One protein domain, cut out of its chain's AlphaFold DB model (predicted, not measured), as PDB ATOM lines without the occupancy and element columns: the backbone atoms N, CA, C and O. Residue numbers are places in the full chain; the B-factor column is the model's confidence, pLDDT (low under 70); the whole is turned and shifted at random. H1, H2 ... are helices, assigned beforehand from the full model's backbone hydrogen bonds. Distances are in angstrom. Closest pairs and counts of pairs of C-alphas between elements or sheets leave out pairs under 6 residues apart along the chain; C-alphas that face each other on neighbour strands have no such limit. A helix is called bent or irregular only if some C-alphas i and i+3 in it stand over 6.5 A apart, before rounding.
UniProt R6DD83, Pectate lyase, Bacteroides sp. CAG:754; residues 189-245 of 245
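AT A GLANCE: This is residues 189 to 245 of the 245 residues of the protein "Pectate lyase" of Bacteroides sp. CAG:754 (UniProt R6DD83). With little regular structure, this is a body mostly of loops from which one helix, H2, sticks out with its last part, residues 237 to 241, and the tail to 245; a short helix, H1, is set crosswise near H2. The printed part has 57 residues, 20 of them in the two named helices, H1 then H2, with no named strand: all helix. It is compact, with a radius of gyration of the C-alphas of 11.6 A, and flat, spanning 35 by 31 by 15 A.

IN THESE COORDINATES: H2, residues 229 to 241, runs 19.7 A from C-alpha 229 at (24.225, -39.314, 38.037) to C-alpha 241 at (10.605, -43.792, 51.528). It is irregular: C-alphas 237 and 240 are 8.0 A apart. H1, residues 202 to 208, is 10.0 A long and begins at C-alpha 202, (15.531, -35.515, 29.756).

HOW THE PARTS SIT: H2 and H1 are close but not clearly touching; their closest C-alphas, of Tyr 233 and Trp 204, are 7.7 A apart. Their lines are about perpendicular, at 85 degrees. Every O i to N i+4 pair is within hydrogen-bond range in H1, and 6 of 9 in H2.

THE WHOLE: The C-alphas farthest apart, of Asn 213 and Lys 245, are 34.5 A apart. The link from H1 to H2 is long, 20 residues. The printed part has no cut. Residues 243 to 245 are under pLDDT 70.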
ATOM      1  N   GLU A 189       3.020 -47.853  32.884       85.69
ATOM      2  CA  GLU A 189       2.795 -46.495  32.394       85.69
ATOM      3  C   GLU A 189       3.771 -46.210  31.236       85.69
ATOM      4  O   GLU A 189       4.768 -46.933  31.089       85.69
ATOM      5  N   PRO A 190       3.518 -45.190  30.398       92.31
ATOM      6  CA  PRO A 190       4.507 -44.717  29.439       92.31
ATOM      7  C   PRO A 190       5.810 -44.338  30.153       92.31
ATOM      8  O   PRO A 190       5.787 -43.611  31.149       92.31
ATOM      9  N   ALA A 191       6.942 -44.826  29.643       91.19
ATOM     10  CA  ALA A 191       8.248 -44.406  30.135       91.19
ATOM     11  C   ALA A 191       8.442 -42.902  29.892       91.19
ATOM     12  O   ALA A 191       7.969 -42.359  28.888       91.19
ATOM     13  N   LEU A 192       9.135 -42.234  30.817       94.88
ATOM     14  CA  LEU A 192       9.586 -40.866  30.586       94.88
ATOM     15  C   LEU A 192      10.577 -40.859  29.415       94.88
ATOM     16  O   LEU A 192      11.289 -41.838  29.203       94.88
ATOM     17  N   THR A 193      10.596 -39.770  28.650       97.56
ATOM     18  CA  THR A 193      11.547 -39.609  27.548       97.56
ATOM     19  C   THR A 193      12.969 -39.527  28.091       97.56
ATOM     20  O   THR A 193      13.229 -38.724  28.985       97.56
ATOM     21  N   ASP A 194      13.824 -40.375  27.534       97.44
ATOM     22  CA  ASP A 194      15.269 -40.474  27.725       97.44
ATOM     23  C   ASP A 194      15.843 -40.544  26.299       97.44
ATOM     24  O   ASP A 194      15.645 -41.533  25.582       97.44
ATOM     25  N   SER A 195      16.362 -39.413  25.823       98.12
ATOM     26  CA  SER A 195      16.713 -39.193  24.418       98.12
ATOM     27  C   SER A 195      18.039 -39.842  24.018       98.12
ATOM     28  O   SER A 195      18.195 -40.211  22.849       98.12
ATOM     29  N   ASP A 196      18.980 -39.998  24.948       97.38
ATOM     30  CA  ASP A 196      20.292 -40.597  24.690       97.38
ATOM     31  C   ASP A 196      20.455 -42.022  25.242       97.38
ATOM     32  O   ASP A 196      21.368 -42.739  24.815       97.38
ATOM     33  N   GLY A 197      19.509 -42.489  26.054       96.88
ATOM     34  CA  GLY A 197      19.408 -43.866  26.517       96.88
ATOM     35  C   GLY A 197      20.338 -44.188  27.681       96.88
ATOM     36  O   GLY A 197      20.741 -45.350  27.818       96.88
ATOM     37  N   ASP A 198      20.711 -43.196  28.490       96.75
ATOM     38  CA  ASP A 198      21.582 -43.372  29.654       96.75
ATOM     39  C   ASP A 198      20.833 -43.832  30.929       96.75
ATOM     40  O   ASP A 198      21.453 -44.206  31.933       96.75
ATOM     41  N   GLY A 199      19.497 -43.888  30.868       95.81
ATOM     42  CA  GLY A 199      18.608 -44.285  31.956       95.81
ATOM     43  C   GLY A 199      18.060 -43.123  32.791       95.81
ATOM     44  O   GLY A 199      17.352 -43.380  33.777       95.81
ATOM     45  N   ILE A 200      18.356 -41.871  32.433       97.81
ATOM     46  CA  ILE A 200      17.902 -40.654  33.102       97.81
ATOM     47  C   ILE A 200      16.922 -39.895  32.183       97.81
ATOM     48  O   ILE A 200      17.189 -39.684  31.012       97.81
ATOM     49  N   PRO A 201      15.748 -39.458  32.677       98.12
ATOM     50  CA  PRO A 201      14.824 -38.687  31.852       98.12
ATOM     51  C   PRO A 201      15.336 -37.280  31.513       98.12
ATOM     52  O   PRO A 201      15.742 -36.552  32.426       98.12
ATOM     53  N   ASP A 202      15.104 -36.827  30.275       98.38
ATOM     54  CA  ASP A 202      15.531 -35.515  29.756       98.38
ATOM     55  C   ASP A 202      15.175 -34.344  30.694       98.38
ATOM     56  O   ASP A 202      15.928 -33.385  30.880       98.38
ATOM     57  N   GLU A 203      13.971 -34.370  31.273       97.81
ATOM     58  CA  GLU A 203      13.490 -33.309  32.169       97.81
ATOM     59  C   GLU A 203      14.196 -33.324  33.531       97.81
ATOM     60  O   GLU A 203      14.367 -32.274  34.159       97.81
ATOM     61  N   TRP A 204      14.615 -34.501  34.003       97.69
ATOM     62  CA  TRP A 204      15.394 -34.613  35.230       97.69
ATOM     63  C   TRP A 204      16.814 -34.103  35.004       97.69
ATOM     64  O   TRP A 204      17.305 -33.316  35.815       97.69
ATOM     65  N   GLU A 205      17.437 -34.471  33.890       98.25
ATOM     66  CA  GLU A 205      18.766 -34.001  33.504       98.25
ATOM     67  C   GLU A 205      18.841 -32.481  33.383       98.25
ATOM     68  O   GLU A 205      19.663 -31.846  34.049       98.25
ATOM     69  N   LYS A 206      17.915 -31.865  32.632       97.88
ATOM     70  CA  LYS A 206      17.833 -30.398  32.493       97.88
ATOM     71  C   LYS A 206      17.733 -29.708  33.848       97.88
ATOM     72  O   LYS A 206      18.366 -28.678  34.073       97.88
ATOM     73  N   LYS A 207      16.956 -30.276  34.775       97.88
ATOM     74  CA  LYS A 207      16.789 -29.734  36.131       97.88
ATOM     75  C   LYS A 207      18.067 -29.827  36.973       97.88
ATOM     76  O   LYS A 207      18.233 -29.026  37.894       97.88
ATOM     77  N   HIS A 208      18.957 -30.768  36.666       97.38
ATOM     78  CA  HIS A 208      20.220 -30.986  37.374       97.38
ATOM     79  C   HIS A 208      21.451 -30.518  36.579       97.38
ATOM     80  O   HIS A 208      22.575 -30.733  37.023       97.38
ATOM     81  N   ASN A 209      21.250 -29.783  35.477       97.38
ATOM     82  CA  ASN A 209      22.303 -29.270  34.591       97.38
ATOM     83  C   ASN A 209      23.151 -30.370  33.920       97.38
ATOM     84  O   ASN A 209      24.353 -30.185  33.726       97.38
ATOM     85  N   LEU A 210      22.524 -31.498  33.582       97.69
ATOM     86  CA  LEU A 210      23.079 -32.548  32.719       97.69
ATOM     87  C   LEU A 210      22.649 -32.329  31.257       97.69
ATOM     88  O   LEU A 210      21.875 -31.402  30.978       97.69
ATOM     89  N   ASN A 211      23.198 -33.106  30.321       97.75
ATOM     90  CA  ASN A 211      22.938 -32.957  28.892       97.75
ATOM     91  C   ASN A 211      22.140 -34.150  28.336       97.75
ATOM     92  O   ASN A 211      22.781 -35.142  28.012       97.75
ATOM     93  N   PRO A 212      20.840 -33.970  27.999       97.94
ATOM     94  CA  PRO A 212      19.957 -35.034  27.482       97.94
ATOM     95  C   PRO A 212      20.303 -35.642  26.119       97.94
ATOM     96  O   PRO A 212      19.457 -36.220  25.443       97.94
ATOM     97  N   ASN A 213      21.495 -35.357  25.609       98.19
ATOM     98  CA  ASN A 213      22.001 -35.872  24.346       98.19
ATOM     99  C   ASN A 213      23.446 -36.394  24.495       98.19
ATOM    100  O   ASN A 213      24.118 -36.592  23.479       98.19
ATOM    101  N   ASP A 214      23.973 -36.520  25.719       98.06
ATOM    102  CA  ASP A 214      25.296 -37.076  26.017       98.06
ATOM    103  C   ASP A 214      25.153 -38.383  26.812       98.06
ATOM    104  O   ASP A 214      25.270 -38.363  28.036       98.06
ATOM    105  N   PRO A 215      25.102 -39.550  26.138       97.50
ATOM    106  CA  PRO A 215      24.870 -40.839  26.798       97.50
ATOM    107  C   PRO A 215      25.991 -41.262  27.764       97.50
ATOM    108  O   PRO A 215      25.948 -42.338  28.359       97.50
ATOM    109  N   SER A 216      27.074 -40.481  27.862       97.81
ATOM    110  CA  SER A 216      28.176 -40.739  28.784       97.81
ATOM    111  C   SER A 216      27.998 -40.083  30.149       97.81
ATOM    112  O   SER A 216      28.754 -40.424  31.065       97.81
ATOM    113  N   ASP A 217      27.096 -39.109  30.303       96.88
ATOM    114  CA  ASP A 217      27.017 -38.317  31.525       96.88
ATOM    115  C   ASP A 217      26.240 -38.989  32.667       96.88
ATOM    116  O   ASP A 217      26.621 -38.774  33.823       96.88
ATOM    117  N   GLY A 218      25.330 -39.924  32.388       96.81
ATOM    118  CA  GLY A 218      24.705 -40.776  33.402       96.81
ATOM    119  C   GLY A 218      25.691 -41.553  34.274       96.81
ATOM    120  O   GLY A 218      25.488 -41.691  35.483       96.81
ATOM    121  N   ALA A 219      26.820 -41.984  33.698       97.69
ATOM    122  CA  ALA A 219      27.892 -42.694  34.403       97.69
ATOM    123  C   ALA A 219      28.908 -41.765  35.104       97.69
ATOM    124  O   ALA A 219      29.834 -42.248  35.765       97.69
ATOM    125  N   LYS A 220      28.781 -40.439  34.959       98.00
ATOM    126  CA  LYS A 220      29.672 -39.464  35.608       98.00
ATOM    127  C   LYS A 220      29.227 -39.198  37.048       98.00
ATOM    128  O   LYS A 220      28.082 -39.411  37.425       98.00
ATOM    129  N   TYR A 221      30.159 -38.677  37.840       97.69
ATOM    130  CA  TYR A 221      30.010 -38.360  39.267       97.69
ATOM    131  C   TYR A 221      29.906 -36.840  39.476       97.69
ATOM    132  O   TYR A 221      30.578 -36.255  40.325       97.69
ATOM    133  N   THR A 222      29.151 -36.147  38.617       96.56
ATOM    134  CA  THR A 222      29.095 -34.674  38.642       96.56
ATOM    135  C   THR A 222      28.129 -34.144  39.696       96.56
ATOM    136  O   THR A 222      28.356 -33.056  40.224       96.56
ATOM    137  N   LEU A 223      27.084 -34.905  40.037       96.62
ATOM    138  CA  LEU A 223      26.111 -34.542  41.072       96.62
ATOM    139  C   LEU A 223      26.491 -35.033  42.478       96.62
ATOM    140  O   LEU A 223      25.991 -34.495  43.467       96.62
ATOM    141  N   SER A 224      27.361 -36.041  42.584       96.12
ATOM    142  CA  SER A 224      27.827 -36.621  43.845       96.12
ATOM    143  C   SER A 224      29.243 -37.184  43.693       96.12
ATOM    144  O   SER A 224      29.529 -37.801  42.673       96.12
ATOM    145  N   PRO A 225      30.125 -37.044  44.703       95.88
ATOM    146  CA  PRO A 225      31.465 -37.632  44.664       95.88
ATOM    147  C   PRO A 225      31.473 -39.165  44.794       95.88
ATOM    148  O   PRO A 225      32.488 -39.787  44.498       95.88
ATOM    149  N   GLU A 226      30.376 -39.765  45.264       96.75
ATOM    150  CA  GLU A 226      30.292 -41.193  45.619       96.75
ATOM    151  C   GLU A 226      29.348 -41.987  44.712       96.75
ATOM    152  O   GLU A 226      29.456 -43.208  44.648       96.75
ATOM    153  N   TYR A 227      28.439 -41.301  44.017       97.06
ATOM    154  CA  TYR A 227      27.383 -41.916  43.219       97.06
ATOM    155  C   TYR A 227      27.333 -41.297  41.825       97.06
ATOM    156  O   TYR A 227      27.468 -40.080  41.669       97.06
ATOM    157  N   THR A 228      27.104 -42.138  40.826       98.06
ATOM    158  CA  THR A 228      26.842 -41.720  39.448       98.06
ATOM    159  C   THR A 228      25.568 -40.882  39.354       98.06
ATOM    160  O   THR A 228      24.680 -40.956  40.209       98.06
ATOM    161  N   ASN A 229      25.434 -40.094  38.290       97.94
ATOM    162  CA  ASN A 229      24.225 -39.314  38.037       97.94
ATOM    163  C   ASN A 229      22.981 -40.209  37.911       97.94
ATOM    164  O   ASN A 229      21.924 -39.856  38.438       97.94
ATOM    165  N   LEU A 230      23.130 -41.402  37.326       97.56
ATOM    166  CA  LEU A 230      22.072 -42.408  37.255       97.56
ATOM    167  C   LEU A 230      21.644 -42.891  38.649       97.56
ATOM    168  O   LEU A 230      20.451 -42.945  38.953       97.56
ATOM    169  N   GLU A 231      22.596 -43.200  39.532       96.56
ATOM    170  CA  GLU A 231      22.297 -43.588  40.919       96.56
ATOM    171  C   GLU A 231      21.626 -42.450  41.697       96.56
ATOM    172  O   GLU A 231      20.694 -42.690  42.470       96.56
ATOM    173  N   MET A 232      22.041 -41.201  41.458       96.50
ATOM    174  CA  MET A 232      21.396 -40.019  42.032       96.50
ATOM    175  C   MET A 232      19.945 -39.880  41.555       96.50
ATOM    176  O   MET A 232      19.057 -39.614  42.373       96.50
ATOM    177  N   TYR A 233      19.679 -40.116  40.266       95.56
ATOM    178  CA  TYR A 233      18.320 -40.159  39.729       95.56
ATOM    179  C   TYR A 233      17.496 -41.271  40.386       95.56
ATOM    180  O   TYR A 233      16.452 -40.974  40.977       95.56
ATOM    181  N   MET A 234      17.984 -42.516  40.381       93.00
ATOM    182  CA  MET A 234      17.300 -43.661  40.995       93.00
ATOM    183  C   MET A 234      16.986 -43.418  42.474       93.00
ATOM    184  O   MET A 234      15.871 -43.685  42.925       93.00
ATOM    185  N   ASN A 235      17.931 -42.859  43.236       91.25
ATOM    186  CA  ASN A 235      17.714 -42.518  44.640       91.25
ATOM    187  C   ASN A 235      16.649 -41.423  44.808       91.25
ATOM    188  O   ASN A 235      15.801 -41.507  45.700       91.25
ATOM    189  N   SER A 236      16.639 -40.423  43.920       91.69
ATOM    190  CA  SER A 236      15.659 -39.332  43.957       91.69
ATOM    191  C   SER A 236      14.214 -39.819  43.801       91.69
ATOM    192  O   SER A 236      13.313 -39.219  44.392       91.69
ATOM    193  N   LEU A 237      13.994 -40.935  43.091       89.38
ATOM    194  CA  LEU A 237      12.673 -41.549  42.929       89.38
ATOM    195  C   LEU A 237      12.103 -42.066  44.253       89.38
ATOM    196  O   LEU A 237      10.890 -42.117  44.418       89.38
ATOM    197  N   VAL A 238      12.958 -42.460  45.194       87.69
ATOM    198  CA  VAL A 238      12.558 -43.178  46.413       87.69
ATOM    199  C   VAL A 238      12.927 -42.444  47.701       87.69
ATOM    200  O   VAL A 238      12.745 -42.990  48.786       87.69
ATOM    201  N   ASN A 239      13.410 -41.200  47.628       84.62
ATOM    202  CA  ASN A 239      13.904 -40.481  48.808       84.62
ATOM    203  C   ASN A 239      12.845 -40.290  49.910       84.62
ATOM    204  O   ASN A 239      13.186 -40.202  51.088       84.62
ATOM    205  N   HIS A 240      11.559 -40.258  49.547       81.25
ATOM    206  CA  HIS A 240      10.443 -40.090  50.480       81.25
ATOM    207  C   HIS A 240      10.158 -41.358  51.286       81.25
ATOM    208  O   HIS A 240       9.375 -41.312  52.235       81.25
ATOM    209  N   LEU A 241      10.774 -42.480  50.908       78.25
ATOM    210  CA  LEU A 241      10.605 -43.792  51.528       78.25
ATOM    211  C   LEU A 241      11.648 -44.092  52.598       78.25
ATOM    212  O   LEU A 241      11.545 -45.118  53.263       78.25
ATOM    213  N   TYR A 242      12.627 -43.212  52.791       75.56
ATOM    214  CA  TYR A 242      13.644 -43.375  53.818       75.56
ATOM    215  C   TYR A 242      13.585 -42.215  54.813       75.56
ATOM    216  O   TYR A 242      13.347 -41.068  54.423       75.56
ATOM    217  N   PRO A 243      13.799 -42.476  56.115       68.94
ATOM    218  CA  PRO A 243      13.944 -41.401  57.079       68.94
ATOM    219  C   PRO A 243      15.150 -40.540  56.687       68.94
ATOM    220  O   PRO A 243      16.251 -41.052  56.476       68.94
ATOM    221  N   LYS A 244      14.942 -39.223  56.597       67.31
ATOM    222  CA  LYS A 244      16.055 -38.278  56.466       67.31
ATOM    223  C   LYS A 244      16.896 -38.376  57.739       67.31
ATOM    224  O   LYS A 244      16.336 -38.273  58.834       67.31
ATOM    225  N   LYS A 245      18.190 -38.652  57.574       57.38
ATOM    226  CA  LYS A 245      19.166 -38.616  58.668       57.38
ATOM    227  C   LYS A 245      19.291 -37.204  59.228       57.38
ATOM    228  O   LYS A 245      19.172 -36.249  58.426       57.38
TER     229      LYS A 245